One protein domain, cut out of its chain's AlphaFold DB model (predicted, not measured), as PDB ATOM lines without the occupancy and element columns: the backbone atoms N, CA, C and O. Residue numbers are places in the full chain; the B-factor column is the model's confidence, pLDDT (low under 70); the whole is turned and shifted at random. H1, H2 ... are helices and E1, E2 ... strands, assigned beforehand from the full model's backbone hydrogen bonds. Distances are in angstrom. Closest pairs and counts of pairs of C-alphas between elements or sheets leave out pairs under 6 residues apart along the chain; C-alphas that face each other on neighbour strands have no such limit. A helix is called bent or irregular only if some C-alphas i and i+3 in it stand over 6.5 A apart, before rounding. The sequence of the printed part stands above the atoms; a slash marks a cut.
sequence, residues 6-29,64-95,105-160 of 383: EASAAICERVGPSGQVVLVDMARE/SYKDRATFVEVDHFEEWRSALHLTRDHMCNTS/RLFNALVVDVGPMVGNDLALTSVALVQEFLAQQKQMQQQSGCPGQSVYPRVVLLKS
ATOM      1  N   GLU A   6      39.319 -53.476  59.754       81.94
ATOM      2  CA  GLU A   6      38.355 -54.546  59.490       81.94
ATOM      3  C   GLU A   6      37.466 -54.270  58.272       81.94
ATOM      4  O   GLU A   6      37.326 -55.138  57.414       81.94
ATOM      5  N   ALA A   7      36.883 -53.069  58.135       84.69
ATOM      6  CA  ALA A   7      36.031 -52.783  56.977       84.69
ATOM      7  C   ALA A   7      36.843 -52.689  55.681       84.69
ATOM      8  O   ALA A   7      36.379 -53.149  54.646       84.69
ATOM      9  N   SER A   8      38.057 -52.135  55.721       86.44
ATOM     10  CA  SER A   8      38.979 -52.116  54.585       86.44
ATOM     11  C   SER A   8      39.338 -53.533  54.146       86.44
ATOM     12  O   SER A   8      39.257 -53.819  52.952       86.44
ATOM     13  N   ALA A   9      39.659 -54.430  55.085       87.44
ATOM     14  CA  ALA A   9      39.908 -55.839  54.786       87.44
ATOM     15  C   ALA A   9      38.665 -56.518  54.186       87.44
ATOM     16  O   ALA A   9      38.754 -57.112  53.112       87.44
ATOM     17  N   ALA A  10      37.492 -56.335  54.799       89.19
ATOM     18  CA  ALA A  10      36.232 -56.885  54.303       89.19
ATOM     19  C   ALA A  10      35.868 -56.363  52.899       89.19
ATOM     20  O   ALA A  10      35.375 -57.117  52.060       89.19
ATOM     21  N   ILE A  11      36.137 -55.086  52.604       90.19
ATOM     22  CA  ILE A  11      35.961 -54.512  51.263       90.19
ATOM     23  C   ILE A  11      36.910 -55.194  50.272       90.19
ATOM     24  O   ILE A  11      36.456 -55.634  49.217       90.19
ATOM     25  N   CYS A  12      38.199 -55.315  50.606       90.56
ATOM     26  CA  CYS A  12      39.205 -55.937  49.736       90.56
ATOM     27  C   CYS A  12      38.911 -57.418  49.456       90.56
ATOM     28  O   CYS A  12      39.101 -57.896  48.336       90.56
ATOM     29  N   GLU A  13      38.406 -58.139  50.456       91.56
ATOM     30  CA  GLU A  13      37.924 -59.506  50.300       91.56
ATOM     31  C   GLU A  13      36.715 -59.556  49.356       91.56
ATOM     32  O   GLU A  13      36.691 -60.343  48.407       91.56
ATOM     33  N   ARG A  14      35.733 -58.667  49.559       92.75
ATOM     34  CA  ARG A  14      34.468 -58.705  48.820       92.75
ATOM     35  C   ARG A  14      34.586 -58.295  47.355       92.75
ATOM     36  O   ARG A  14      33.830 -58.823  46.541       92.75
ATOM     37  N   VAL A  15      35.497 -57.383  47.007       91.25
ATOM     38  CA  VAL A  15      35.728 -57.009  45.597       91.25
ATOM     39  C   VAL A  15      36.366 -58.138  44.782       91.25
ATOM     40  O   VAL A  15      36.237 -58.150  43.560       91.25
ATOM     41  N   GLY A  16      37.012 -59.101  45.446       91.00
ATOM     42  CA  GLY A  16      37.649 -60.241  44.797       91.00
ATOM     43  C   GLY A  16      38.906 -59.888  43.982       91.00
ATOM     44  O   GLY A  16      39.349 -58.739  43.981       91.00
ATOM     45  N   PRO A  17      39.522 -60.884  43.313       89.38
ATOM     46  CA  PRO A  17      40.829 -60.733  42.654       89.38
ATOM     47  C   PRO A  17      40.860 -59.827  41.425       89.38
ATOM     48  O   PRO A  17      41.913 -59.313  41.074       89.38
ATOM     49  N   SER A  18      39.724 -59.638  40.756       90.19
ATOM     50  CA  SER A  18      39.605 -58.744  39.598       90.19
ATOM     51  C   SER A  18      39.212 -57.314  39.978       90.19
ATOM     52  O   SER A  18      39.197 -56.430  39.121       90.19
ATOM     53  N   GLY A  19      38.853 -57.088  41.243       91.25
ATOM     54  CA  GLY A  19      38.469 -55.785  41.754       91.25
ATOM     55  C   GLY A  19      39.672 -54.916  42.099       91.25
ATOM     56  O   GLY A  19      40.794 -55.394  42.231       91.25
ATOM     57  N   GLN A  20      39.421 -53.622  42.275       90.75
ATOM     58  CA  GLN A  20      40.416 -52.669  42.756       90.75
ATOM     59  C   GLN A  20      39.807 -51.767  43.819       90.75
ATOM     60  O   GLN A  20      38.630 -51.406  43.742       90.75
ATOM     61  N   VAL A  21      40.617 -51.402  44.808       91.19
ATOM     62  CA  VAL A  21      40.218 -50.569  45.940       91.19
ATOM     63  C   VAL A  21      41.229 -49.449  46.116       91.19
ATOM     64  O   VAL A  21      42.430 -49.692  46.187       91.19
ATOM     65  N   VAL A  22      40.732 -48.221  46.237       90.00
ATOM     66  CA  VAL A  22      41.532 -47.070  46.661       90.00
ATOM     67  C   VAL A  22      41.088 -46.697  48.063       90.00
ATOM     68  O   VAL A  22      39.927 -46.359  48.290       90.00
ATOM     69  N   LEU A  23      42.005 -46.811  49.015       90.25
ATOM     70  CA  LEU A  23      41.785 -46.502  50.417       90.25
ATOM     71  C   LEU A  23      42.475 -45.181  50.725       90.25
ATOM     72  O   LEU A  23      43.699 -45.112  50.703       90.25
ATOM     73  N   VAL A  24      41.690 -44.146  51.009       88.56
ATOM     74  CA  VAL A  24      42.209 -42.815  51.340       88.56
ATOM     75  C   VAL A  24      42.024 -42.547  52.835       88.56
ATOM     76  O   VAL A  24      40.912 -42.686  53.369       88.56
ATOM     77  N   ASP A  25      43.091 -42.150  53.528       87.62
ATOM     78  CA  ASP A  25      43.025 -41.692  54.917       87.62
ATOM     79  C   ASP A  25      43.726 -40.363  55.161       87.62
ATOM     80  O   ASP A  25      44.670 -40.012  54.471       87.62
ATOM     81  N   MET A  26      43.240 -39.644  56.168       86.31
ATOM     82  CA  MET A  26      43.888 -38.446  56.682       86.31
ATOM     83  C   MET A  26      45.075 -38.858  57.549       86.31
ATOM     84  O   MET A  26      44.899 -39.666  58.470       86.31
ATOM     85  N   ALA A  27      46.241 -38.271  57.296       85.25
ATOM     86  CA  ALA A  27      47.385 -38.336  58.181       85.25
ATOM     87  C   ALA A  27      46.972 -37.768  59.535       85.25
ATOM     88  O   ALA A  27      46.366 -36.699  59.639       85.25
ATOM     89  N   ARG A  28      47.266 -38.507  60.602       75.88
ATOM     90  CA  ARG A  28      46.967 -38.058  61.960       75.88
ATOM     91  C   ARG A  28      48.260 -37.825  62.684       75.88
ATOM     92  O   ARG A  28      49.151 -38.679  62.682       75.88
ATOM     93  N   GLU A  29      48.314 -36.701  63.383       73.12
ATOM     94  CA  GLU A  29      49.263 -36.556  64.467       73.12
ATOM     95  C   GLU A  29      48.911 -37.623  65.504       73.12
ATOM     96  O   GLU A  29      47.981 -37.490  66.298       73.12
ATOM     97  N   SER A  64      47.740 -60.088  52.631       75.62
ATOM     98  CA  SER A  64      48.277 -58.912  51.955       75.62
ATOM     99  C   SER A  64      47.476 -58.641  50.678       75.62
ATOM    100  O   SER A  64      47.724 -59.264  49.649       75.62
ATOM    101  N   TYR A  65      46.558 -57.672  50.710       85.31
ATOM    102  CA  TYR A  65      45.768 -57.223  49.547       85.31
ATOM    103  C   TYR A  65      46.538 -56.285  48.590       85.31
ATOM    104  O   TYR A  65      45.937 -55.462  47.899       85.31
ATOM    105  N   LYS A  66      47.876 -56.368  48.557       84.19
ATOM    106  CA  LYS A  66      48.750 -55.488  47.751       84.19
ATOM    107  C   LYS A  66      48.490 -55.582  46.240       84.19
ATOM    108  O   LYS A  66      48.837 -54.665  45.509       84.19
ATOM    109  N   ASP A  67      47.887 -56.674  45.777       85.06
ATOM    110  CA  ASP A  67      47.516 -56.911  44.378       85.06
ATOM    111  C   ASP A  67      46.330 -56.053  43.908       85.06
ATOM    112  O   ASP A  67      46.193 -55.799  42.712       85.06
ATOM    113  N   ARG A  68      45.476 -55.604  44.835       87.00
ATOM    114  CA  ARG A  68      44.196 -54.953  44.507       87.00
ATOM    115  C   ARG A  68      43.889 -53.682  45.290       87.00
ATOM    116  O   ARG A  68      42.964 -52.966  44.916       87.00
ATOM    117  N   ALA A  69      44.610 -53.409  46.374       89.00
ATOM    118  CA  ALA A  69      44.377 -52.255  47.229       89.00
ATOM    119  C   ALA A  69      45.530 -51.251  47.136       89.00
ATOM    120  O   ALA A  69      46.684 -51.583  47.404       89.00
ATOM    121  N   THR A  70      45.190 -50.000  46.836       86.69
ATOM    122  CA  THR A  70      46.105 -48.860  46.906       86.69
ATOM    123  C   THR A  70      45.735 -48.016  48.112       86.69
ATOM    124  O   THR A  70      44.604 -47.542  48.212       86.69
ATOM    125  N   PHE A  71      46.680 -47.827  49.030       86.19
ATOM    126  CA  PHE A  71      46.499 -46.961  50.191       86.19
ATOM    127  C   PHE A  71      47.147 -45.597  49.954       86.19
ATOM    128  O   PHE A  71      48.301 -45.521  49.533       86.19
ATOM    129  N   VAL A  72      46.400 -44.536  50.240       86.50
ATOM    130  CA  VAL A  72      46.820 -43.145  50.097       86.50
ATOM    131  C   VAL A  72      46.558 -42.426  51.416       86.50
ATOM    132  O   VAL A  72      45.412 -42.276  51.832       86.50
ATOM    133  N   GLU A  73      47.625 -41.992  52.078       86.44
ATOM    134  CA  GLU A  73      47.556 -41.105  53.242       86.44
ATOM    135  C   GLU A  73      47.706 -39.661  52.736       86.44
ATOM    136  O   GLU A  73      48.606 -39.395  51.941       86.44
ATOM    137  N   VAL A  74      46.812 -38.755  53.140       88.62
ATOM    138  CA  VAL A  74      46.836 -37.331  52.767       88.62
ATOM    139  C   VAL A  74      47.049 -36.454  53.993       88.62
ATOM    140  O   VAL A  74      46.464 -36.721  55.041       88.62
ATOM    141  N   ASP A  75      47.861 -35.405  53.882       87.44
ATOM    142  CA  ASP A  75      48.162 -34.526  55.021       87.44
ATOM    143  C   ASP A  75      47.019 -33.526  55.263       87.44
ATOM    144  O   ASP A  75      46.706 -33.177  56.407       87.44
ATOM    145  N   HIS A  76      46.345 -33.110  54.188       87.88
ATOM    146  CA  HIS A  76      45.245 -32.155  54.232       87.88
ATOM    147  C   HIS A  76      43.977 -32.708  53.586       87.88
ATOM    148  O   HIS A  76      44.024 -33.528  52.670       87.88
ATOM    149  N   PHE A  77      42.812 -32.260  54.066       84.81
ATOM    150  CA  PHE A  77      41.534 -32.814  53.623       84.81
ATOM    151  C   PHE A  77      41.361 -32.612  52.123       84.81
ATOM    152  O   PHE A  77      41.086 -33.554  51.394       84.81
ATOM    153  N   GLU A  78      41.614 -31.407  51.634       87.00
ATOM    154  CA  GLU A  78      41.497 -31.014  50.237       87.00
ATOM    155  C   GLU A  78      42.270 -31.892  49.241       87.00
ATOM    156  O   GLU A  78      41.881 -31.953  48.069       87.00
ATOM    157  N   GLU A  79      43.301 -32.608  49.697       89.50
ATOM    158  CA  GLU A  79      44.116 -33.516  48.891       89.50
ATOM    159  C   GLU A  79      43.401 -34.830  48.553       89.50
ATOM    160  O   GLU A  79      43.847 -35.543  47.651       89.50
ATOM    161  N   TRP A  80      42.262 -35.147  49.189       86.12
ATOM    162  CA  TRP A  80      41.480 -36.346  48.855       86.12
ATOM    163  C   TRP A  80      41.110 -36.388  47.363       86.12
ATOM    164  O   TRP A  80      41.054 -37.464  46.765       86.12
ATOM    165  N   ARG A  81      40.908 -35.214  46.744       85.88
ATOM    166  CA  ARG A  81      40.598 -35.077  45.311       85.88
ATOM    167  C   ARG A  81      41.733 -35.628  44.466       85.88
ATOM    168  O   ARG A  81      41.523 -36.433  43.566       85.88
ATOM    169  N   SER A  82      42.955 -35.224  44.799       84.75
ATOM    170  CA  SER A  82      44.169 -35.709  44.155       84.75
ATOM    171  C   SER A  82      44.389 -37.190  44.453       84.75
ATOM    172  O   SER A  82      44.737 -37.938  43.546       84.75
ATOM    173  N   ALA A  83      44.111 -37.644  45.678       84.25
ATOM    174  CA  ALA A  83      44.248 -39.045  46.075       84.25
ATOM    175  C   ALA A  83      43.406 -40.007  45.226       84.25
ATOM    176  O   ALA A  83      43.894 -41.072  44.848       84.25
ATOM    177  N   LEU A  84      42.181 -39.621  44.859       79.56
ATOM    178  CA  LEU A  84      41.355 -40.410  43.941       79.56
ATOM    179  C   LEU A  84      41.891 -40.432  42.501       79.56
ATOM    180  O   LEU A  84      41.584 -41.353  41.745       79.56
ATOM    181  N   HIS A  85      42.710 -39.451  42.118       75.31
ATOM    182  CA  HIS A  85      43.347 -39.383  40.802       75.31
ATOM    183  C   HIS A  85      44.721 -40.082  40.759       75.31
ATOM    184  O   HIS A  85      45.124 -40.568  39.700       75.31
ATOM    185  N   LEU A  86      45.429 -40.173  41.894       65.56
ATOM    186  CA  LEU A  86      46.810 -40.674  41.996       65.56
ATOM    187  C   LEU A  86      46.986 -42.146  41.589       65.56
ATOM    188  O   LEU A  86      48.082 -42.540  41.190       65.56
ATOM    189  N   THR A  87      45.928 -42.963  41.596       59.03
ATOM    190  CA  THR A  87      46.002 -44.357  41.113       59.03
ATOM    191  C   THR A  87      46.407 -44.505  39.647       59.03
ATOM    192  O   THR A  87      46.712 -45.613  39.211       59.03
ATOM    193  N   ARG A  88      46.419 -43.410  38.883       55.38
ATOM    194  CA  ARG A  88      46.745 -43.402  37.460       55.38
ATOM    195  C   ARG A  88      48.246 -43.497  37.168       55.38
ATOM    196  O   ARG A  88      48.627 -44.240  36.271       55.38
ATOM    197  N   ASP A  89      49.083 -42.796  37.928       54.34
ATOM    198  CA  ASP A  89      50.495 -42.622  37.555       54.34
ATOM    199  C   ASP A  89      51.428 -43.619  38.259       54.34
ATOM    200  O   ASP A  89      52.474 -43.975  37.723       54.34
ATOM    201  N   HIS A  90      51.045 -44.138  39.433       54.97
ATOM    202  CA  HIS A  90      51.913 -45.036  40.207       54.97
ATOM    203  C   HIS A  90      51.750 -46.531  39.907       54.97
ATOM    204  O   HIS A  90      52.674 -47.295  40.182       54.97
ATOM    205  N   MET A  91      50.623 -46.972  39.336       53.66
ATOM    206  CA  MET A  91      50.413 -48.401  39.043       53.66
ATOM    207  C   MET A  91      50.879 -48.819  37.643       53.66
ATOM    208  O   MET A  91      51.098 -50.004  37.408       53.66
ATOM    209  N   CYS A  92      51.094 -47.866  36.732       50.31
ATOM    210  CA  CYS A  92      51.514 -48.127  35.355       50.31
ATOM    211  C   CYS A  92      52.992 -47.758  35.130       50.31
ATOM    212  O   CYS A  92      53.330 -47.096  34.157       50.31
ATOM    213  N   ASN A  93      53.906 -48.220  35.994       50.09
ATOM    214  CA  ASN A  93      55.341 -48.234  35.645       50.09
ATOM    215  C   ASN A  93      55.664 -49.262  34.541       50.09
ATOM    216  O   ASN A  93      56.796 -49.340  34.066       50.09
ATOM    217  N   THR A  94      54.679 -50.038  34.087       53.44
ATOM    218  CA  THR A  94      54.746 -50.744  32.812       53.44
ATOM    219  C   THR A  94      54.506 -49.729  31.704       53.44
ATOM    220  O   THR A  94      53.378 -49.536  31.258       53.44
ATOM    221  N   SER A  95      55.573 -49.043  31.302       53.53
ATOM    222  CA  SER A  95      55.619 -48.172  30.133       53.53
ATOM    223  C   SER A  95      55.068 -48.915  28.914       53.53
ATOM    224  O   SER A  95      55.792 -49.662  28.251       53.53
ATOM    225  N   ARG A 105      40.048 -44.085  35.587       76.25
ATOM    226  CA  ARG A 105      39.227 -45.136  36.196       76.25
ATOM    227  C   ARG A 105      38.105 -44.493  37.007       76.25
ATOM    228  O   ARG A 105      38.363 -43.761  37.957       76.25
ATOM    229  N   LEU A 106      36.862 -44.767  36.621       87.25
ATOM    230  CA  LEU A 106      35.677 -44.401  37.393       87.25
ATOM    231  C   LEU A 106      35.439 -45.449  38.489       87.25
ATOM    232  O   LEU A 106      35.679 -46.638  38.276       87.25
ATOM    233  N   PHE A 107      34.932 -45.034  39.649       88.88
ATOM    234  CA  PHE A 107      34.595 -45.966  40.725       88.88
ATOM    235  C   PHE A 107      33.148 -46.463  40.608       88.88
ATOM    236  O   PHE A 107      32.219 -45.722  40.279       88.88
ATOM    237  N   ASN A 108      32.938 -47.754  40.887       91.69
ATOM    238  CA  ASN A 108      31.600 -48.359  40.881       91.69
ATOM    239  C   ASN A 108      30.894 -48.275  42.238       91.69
ATOM    240  O   ASN A 108      29.676 -48.448  42.293       91.69
ATOM    241  N   ALA A 109      31.643 -48.057  43.314       93.50
ATOM    242  CA  ALA A 109      31.147 -47.909  44.672       93.50
ATOM    243  C   ALA A 109      32.012 -46.883  45.406       93.50
ATOM    244  O   ALA A 109      33.221 -46.835  45.192       93.50
ATOM    245  N   LEU A 110      31.389 -46.087  46.270       93.19
ATOM    246  CA  LEU A 110      32.063 -45.103  47.112       93.19
ATOM    247  C   LEU A 110      31.721 -45.386  48.574       93.19
ATOM    248  O   LEU A 110      30.547 -45.521  48.909       93.19
ATOM    249  N   VAL A 111      32.733 -45.484  49.436       92.88
ATOM    250  CA  VAL A 111      32.560 -45.702  50.878       92.88
ATOM    251  C   VAL A 111      33.221 -44.554  51.624       92.88
ATOM    252  O   VAL A 111      34.418 -44.326  51.465       92.88
ATOM    253  N   VAL A 112      32.445 -43.827  52.424       91.50
ATOM    254  CA  VAL A 112      32.887 -42.598  53.094       91.50
ATOM    255  C   VAL A 112      32.595 -42.693  54.585       91.50
ATOM    256  O   VAL A 112      31.456 -42.929  54.988       91.50
ATOM    257  N   ASP A 113      33.618 -42.476  55.410       90.12
ATOM    258  CA  ASP A 113      33.455 -42.206  56.841       90.12
ATOM    259  C   ASP A 113      33.638 -40.707  57.070       90.12
ATOM    260  O   ASP A 113      34.755 -40.191  56.990       90.12
ATOM    261  N   VAL A 114      32.522 -40.010  57.290       86.19
ATOM    262  CA  VAL A 114      32.472 -38.542  57.334       86.19
ATOM    263  C   VAL A 114      33.153 -38.015  58.598       86.19
ATOM    264  O   VAL A 114      33.872 -37.021  58.536       86.19
ATOM    265  N   GLY A 115      33.007 -38.707  59.732       85.31
ATOM    266  CA  GLY A 115      33.537 -38.257  61.025       85.31
ATOM    267  C   GLY A 115      35.050 -37.995  61.001       85.31
ATOM    268  O   GLY A 115      35.469 -36.872  61.267       85.31
ATOM    269  N   PRO A 116      35.885 -38.976  60.610       81.25
ATOM    270  CA  PRO A 116      37.327 -38.777  60.463       81.25
ATOM    271  C   PRO A 116      37.734 -37.772  59.375       81.25
ATOM    272  O   PRO A 116      38.886 -37.353  59.362       81.25
ATOM    273  N   MET A 117      36.842 -37.444  58.436       78.69
ATOM    274  CA  MET A 117      37.135 -36.575  57.293       78.69
ATOM    275  C   MET A 117      36.885 -35.097  57.593       78.69
ATOM    276  O   MET A 117      37.733 -34.267  57.291       78.69
ATOM    277  N   VAL A 118      35.736 -34.767  58.186       79.75
ATOM    278  CA  VAL A 118      35.313 -33.370  58.416       79.75
ATOM    279  C   VAL A 118      35.150 -33.018  59.898       79.75
ATOM    280  O   VAL A 118      34.778 -31.895  60.228       79.75
ATOM    281  N   GLY A 119      35.401 -33.963  60.810       80.50
ATOM    282  CA  GLY A 119      35.320 -33.777  62.264       80.50
ATOM    283  C   GLY A 119      33.893 -33.750  62.821       80.50
ATOM    284  O   GLY A 119      33.645 -34.329  63.876       80.50
ATOM    285  N   ASN A 120      32.947 -33.151  62.093       83.06
ATOM    286  CA  ASN A 120      31.539 -33.063  62.472       83.06
ATOM    287  C   ASN A 120      30.645 -33.812  61.483       83.06
ATOM    288  O   ASN A 120      30.627 -33.521  60.287       83.06
ATOM    289  N   ASP A 121      29.851 -34.748  61.993       86.69
ATOM    290  CA  ASP A 121      28.865 -35.464  61.195       86.69
ATOM    291  C   ASP A 121      27.581 -34.638  61.041       86.69
ATOM    292  O   ASP A 121      26.626 -34.792  61.801       86.69
ATOM    293  N   LEU A 122      27.566 -33.729  60.067       92.38
ATOM    294  CA  LEU A 122      26.379 -32.962  59.689       92.38
ATOM    295  C   LEU A 122      25.770 -33.532  58.405       92.38
ATOM    296  O   LEU A 122      26.487 -33.871  57.456       92.38
ATOM    297  N   ALA A 123      24.436 -33.612  58.351       93.50
ATOM    298  CA  ALA A 123      23.725 -34.149  57.191       93.50
ATOM    299  C   ALA A 123      24.019 -33.329  55.923       93.50
ATOM    300  O   ALA A 123      24.357 -33.904  54.889       93.50
ATOM    301  N   LEU A 124      23.975 -31.995  56.027       94.56
ATOM    302  CA  LEU A 124      24.269 -31.081  54.921       94.56
ATOM    303  C   LEU A 124      25.693 -31.269  54.374       94.56
ATOM    304  O   LEU A 124      25.868 -31.462  53.173       94.56
ATOM    305  N   THR A 125      26.701 -31.287  55.252       93.19
ATOM    306  CA  THR A 125      28.109 -31.504  54.876       93.19
ATOM    307  C   THR A 125      28.306 -32.858  54.203       93.19
ATOM    308  O   THR A 125      29.003 -32.953  53.196       93.19
ATOM    309  N   SER A 126      27.653 -33.900  54.718       94.00
ATOM    310  CA  SER A 126      27.731 -35.244  54.148       94.00
ATOM    311  C   SER A 126      27.134 -35.304  52.739       94.00
ATOM    312  O   SER A 126      27.735 -35.892  51.843       94.00
ATOM    313  N   VAL A 127      25.971 -34.679  52.516       95.12
ATOM    314  CA  VAL A 127      25.339 -34.610  51.186       95.12
ATOM    315  C   VAL A 127      26.192 -33.797  50.216       95.12
ATOM    316  O   VAL A 127      26.423 -34.258  49.099       95.12
ATOM    317  N   ALA A 128      26.703 -32.639  50.645       94.88
ATOM    318  CA  ALA A 128      27.564 -31.790  49.824       94.88
ATOM    319  C   ALA A 128      28.838 -32.532  49.389       94.88
ATOM    320  O   ALA A 128      29.178 -32.539  48.208       94.88
ATOM    321  N   LEU A 129      29.486 -33.240  50.319       92.50
ATOM    322  CA  LEU A 129      30.667 -34.051  50.033       92.50
ATOM    323  C   LEU A 129      30.370 -35.138  48.987       92.50
ATOM    324  O   LEU A 129      31.141 -35.328  48.049       92.50
ATOM    325  N   VAL A 130      29.232 -35.831  49.097       93.62
ATOM    326  CA  VAL A 130      28.818 -36.828  48.093       93.62
ATOM    327  C   VAL A 130      28.575 -36.178  46.740       93.62
ATOM    328  O   VAL A 130      29.048 -36.696  45.734       93.62
ATOM    329  N   GLN A 131      27.853 -35.057  46.692       94.19
ATOM    330  CA  GLN A 131      27.611 -34.343  45.438       94.19
ATOM    331  C   GLN A 131      28.918 -33.925  44.771       94.19
ATOM    332  O   GLN A 131      29.038 -34.046  43.552       94.19
ATOM    333  N   GLU A 132      29.910 -33.521  45.559       92.94
ATOM    334  CA  GLU A 132      31.235 -33.205  45.057       92.94
ATOM    335  C   GLU A 132      31.932 -34.429  44.439       92.94
ATOM    336  O   GLU A 132      32.402 -34.348  43.302       92.94
ATOM    337  N   PHE A 133      31.936 -35.583  45.120       91.69
ATOM    338  CA  PHE A 133      32.471 -36.830  44.552       91.69
ATOM    339  C   PHE A 133      31.786 -37.200  43.226       91.69
ATOM    340  O   PHE A 133      32.448 -37.566  42.254       91.69
ATOM    341  N   LEU A 134      30.456 -37.088  43.170       92.44
ATOM    342  CA  LEU A 134      29.684 -37.401  41.966       92.44
ATOM    343  C   LEU A 134      29.975 -36.416  40.823       92.44
ATOM    344  O   LEU A 134      30.063 -36.827  39.664       92.44
ATOM    345  N   ALA A 135      30.141 -35.129  41.132       92.19
ATOM    346  CA  ALA A 135      30.495 -34.107  40.154       92.19
ATOM    347  C   ALA A 135      31.894 -34.347  39.568       92.19
ATOM    348  O   ALA A 135      32.064 -34.273  38.349       92.19
ATOM    349  N   GLN A 136      32.869 -34.712  40.406       89.88
ATOM    350  CA  GLN A 136      34.221 -35.055  39.956       89.88
ATOM    351  C   GLN A 136      34.223 -36.290  39.051       89.88
ATOM    352  O   GLN A 136      34.795 -36.244  37.962       89.88
ATOM    353  N   GLN A 137      33.514 -37.363  39.423       89.69
ATOM    354  CA  GLN A 137      33.407 -38.557  38.575       89.69
ATOM    355  C   GLN A 137      32.776 -38.234  37.211       89.69
ATOM    356  O   GLN A 137      33.255 -38.696  36.172       89.69
ATOM    357  N   LYS A 138      31.744 -37.382  37.195       91.00
ATOM    358  CA  LYS A 138      31.123 -36.902  35.955       91.00
ATOM    359  C   LYS A 138      32.110 -36.119  35.084       91.00
ATOM    360  O   LYS A 138      32.149 -36.335  33.873       91.00
ATOM    361  N   GLN A 139      32.922 -35.247  35.678       90.00
ATOM    362  CA  GLN A 139      33.960 -34.505  34.958       90.00
ATOM    363  C   GLN A 139      35.032 -35.446  34.381       90.00
ATOM    364  O   GLN A 139      35.408 -35.305  33.217       90.00
ATOM    365  N   MET A 140      35.480 -36.443  35.151       86.19
ATOM    366  CA  MET A 140      36.444 -37.450  34.689       86.19
ATOM    367  C   MET A 140      35.908 -38.240  33.495       86.19
ATOM    368  O   MET A 140      36.625 -38.467  32.520       86.19
ATOM    369  N   GLN A 141      34.632 -38.622  33.533       87.69
ATOM    370  CA  GLN A 141      34.007 -39.320  32.419       87.69
ATOM    371  C   GLN A 141      33.983 -38.454  31.153       87.69
ATOM    372  O   GLN A 141      34.345 -38.938  30.081       87.69
ATOM    373  N   GLN A 142      33.609 -37.175  31.273       90.06
ATOM    374  CA  GLN A 142      33.594 -36.240  30.142       90.06
ATOM    375  C   GLN A 142      34.981 -36.085  29.501       90.06
ATOM    376  O   GLN A 142      35.079 -35.980  28.283       90.06
ATOM    377  N   GLN A 143      36.048 -36.132  30.302       88.19
ATOM    378  CA  GLN A 143      37.429 -36.076  29.811       88.19
ATOM    379  C   GLN A 143      37.913 -37.399  29.199       88.19
ATOM    380  O   GLN A 143      38.776 -37.385  28.327       88.19
ATOM    381  N   SER A 144      37.380 -38.540  29.650       84.69
ATOM    382  CA  SER A 144      37.806 -39.870  29.191       84.69
ATOM    383  C   SER A 144      37.379 -40.206  27.764       84.69
ATOM    384  O   SER A 144      38.018 -41.027  27.114       84.69
ATOM    385  N   GLY A 145      36.275 -39.619  27.292       83.56
ATOM    386  CA  GLY A 145      35.689 -39.966  26.000       83.56
ATOM    387  C   GLY A 145      35.270 -41.438  25.871       83.56
ATOM    388  O   GLY A 145      35.103 -41.894  24.748       83.56
ATOM    389  N   CYS A 146      35.113 -42.190  26.970       77.81
ATOM    390  CA  CYS A 146      34.711 -43.600  26.942       77.81
ATOM    391  C   CYS A 146      33.173 -43.740  26.917       77.81
ATOM    392  O   CYS A 146      32.538 -43.641  27.974       77.81
ATOM    393  N   PRO A 147      32.536 -43.983  25.752       78.56
ATOM    394  CA  PRO A 147      31.102 -44.241  25.693       78.56
ATOM    395  C   PRO A 147      30.767 -45.561  26.405       78.56
ATOM    396  O   PRO A 147      31.453 -46.565  26.231       78.56
ATOM    397  N   GLY A 148      29.701 -45.568  27.207       81.69
ATOM    398  CA  GLY A 148      29.125 -46.791  27.786       81.69
ATOM    399  C   GLY A 148      29.436 -47.070  29.260       81.69
ATOM    400  O   GLY A 148      28.801 -47.947  29.841       81.69
ATOM    401  N   GLN A 149      30.336 -46.326  29.912       78.81
ATOM    402  CA  GLN A 149      30.474 -46.414  31.374       78.81
ATOM    403  C   GLN A 149      29.409 -45.569  32.088       78.81
ATOM    404  O   GLN A 149      29.037 -44.494  31.623       78.81
ATOM    405  N   SER A 150      28.914 -46.048  33.234       84.19
ATOM    406  CA  SER A 150      28.007 -45.267  34.085       84.19
ATOM    407  C   SER A 150      28.726 -44.035  34.638       84.19
ATOM    408  O   SER A 150      29.805 -44.152  35.216       84.19
ATOM    409  N   VAL A 151      28.089 -42.868  34.507       85.81
ATOM    410  CA  VAL A 151      28.566 -41.577  35.048       85.81
ATOM    411  C   VAL A 151      28.682 -41.620  36.573       85.81
ATOM    412  O   VAL A 151      29.512 -40.939  37.166       85.81
ATOM    413  N   TYR A 152      27.824 -42.419  37.205       90.50
ATOM    414  CA  TYR A 152      27.642 -42.450  38.646       90.50
ATOM    415  C   TYR A 152      28.011 -43.822  39.219       90.50
ATOM    416  O   TYR A 152      27.794 -44.846  38.551       90.50
ATOM    417  N   PRO A 153      28.524 -43.865  40.462       92.81
ATOM    418  CA  PRO A 153      28.721 -45.114  41.169       92.81
ATOM    419  C   PRO A 153      27.363 -45.788  41.386       92.81
ATOM    420  O   PRO A 153      26.335 -45.132  41.554       92.81
ATOM    421  N   ARG A 154      27.360 -47.121  41.416       93.44
ATOM    422  CA  ARG A 154      26.148 -47.914  41.670       93.44
ATOM    423  C   ARG A 154      25.642 -47.735  43.098       93.44
ATOM    424  O   ARG A 154      24.453 -47.886  43.351       93.44
ATOM    425  N   VAL A 155      26.553 -47.465  44.031       93.81
ATOM    426  CA  VAL A 155      26.243 -47.292  45.447       93.81
ATOM    427  C   VAL A 155      27.202 -46.300  46.090       93.81
ATOM    428  O   VAL A 155      28.400 -46.294  45.797       93.81
ATOM    429  N   VAL A 156      26.666 -45.492  47.002       95.44
ATOM    430  CA  VAL A 156      27.451 -44.686  47.934       95.44
ATOM    431  C   VAL A 156      27.067 -45.105  49.350       95.44
ATOM    432  O   VAL A 156      25.903 -45.021  49.734       95.44
ATOM    433  N   LEU A 157      28.041 -45.591  50.113       94.50
ATOM    434  CA  LEU A 157      27.889 -45.981  51.509       94.50
ATOM    435  C   LEU A 157      28.517 -44.903  52.385       94.50
ATOM    436  O   LEU A 157      29.727 -44.695  52.349       94.50
ATOM    437  N   LEU A 158      27.691 -44.228  53.179       94.12
ATOM    438  CA  LEU A 158      28.150 -43.214  54.120       94.12
ATOM    439  C   LEU A 158      27.959 -43.688  55.548       94.12
ATOM    440  O   LEU A 158      26.844 -44.005  55.967       94.12
ATOM    441  N   LYS A 159      29.038 -43.655  56.324       93.06
ATOM    442  CA  LYS A 159      28.964 -43.732  57.776       93.06
ATOM    443  C   LYS A 159      28.719 -42.323  58.316       93.06
ATOM    444  O   LYS A 159      29.636 -41.518  58.436       93.06
ATOM    445  N   SER A 160      27.448 -42.050  58.589       93.94
ATOM    446  CA  SER A 160      26.954 -40.776  59.112       93.94
ATOM    447  C   SER A 160      25.697 -41.034  59.959       93.94
ATOM    448  O   SER A 160      24.617 -41.281  59.405       93.94
TER     449      SER A 160
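Overview. This is residues 6 to 29, 64 to 95 and 105 to 160 of the 383 residues of the protein "Hypothetical protein" of Fibrocapsa japonica (UniProt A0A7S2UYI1). What is the overall shape? Two parallel strand pairs, E2 with E1 and E3 with E4, stand side by side in a broken row with a gap between E1 and E3; H2 packs on E1 and E2, and residues 126 to 134 of H4 lie over E3 and E4 on the same side. H1 sits on the other side, near the starts of E1 and E2. What is printed? The 112 residues, mixed in class, hold four named helices and four named strands in the order H1 E1 E2 H2 E3 H3 H4 E4. They are compact, with a radius of gyration of the C-alphas of 14.5 A and spans of 42 by 34 by 26 A.

Arrangement. How do strands pair? E1, residues 21 to 26, and E2, residues 69 to 74, are parallel at 20 degrees, with N 23 and O 70 within hydrogen-bond range at 2.8 A. E3, residues 109 to 113, and E4, residues 155 to 159, are parallel at 9 degrees, with N 157 and O 110 within range at 2.8 A. E1 and E3 are near each other, with 6 pairs of C-alphas within 10 A. Where are the helices? The closest C-alphas of H2, residues 77 to 90, and E2 are Ala 83 and Val 72, 6.3 A apart; those of H1, residues 6 to 15, and E1 are Cys 12 and Val 21, 6.7 A. E3, H3 of residues 115 to 118, H4 of residues 123 to 144 and E4 form a strand-helix-strand unit, parallel neighbour strands with helices between, whose crossover is right-handed. H2 and H4 are near each other, with 8 pairs within 10 A. How are helix backbones formed? Every O i to N i+4 pair is within hydrogen-bond range in H1 and H4, but 3 of 10 in H2, with 7 of 11 O i to N i+3 pairs; H3 is too short for an i+4 pair. H2 is only just irregular, C-alphas 84 and 87 being 6.7 A apart.

Along the chain. Where does the first element begin? C-alpha 6 of H1 is at (38.355, -54.546, 59.490). Which elements are long? H4 measures 31.9 A from first to last C-alpha, and H2 20.9 A. Where does E4 end? C-alpha 159 is at (28.964, -43.732, 57.776).

Size, cuts and confidence. Where is the printed part cut? Residues 30 to 63 and 96 to 104 are not printed; the gaps between C-alphas are 25.6 A from 29 to 64 and 17.7 A from 95 to 105. Are links long? Of the links printed whole, H4 to E4 is short and the others are tight. Where is confidence low? Residues 86 to 95 have pLDDT under 70.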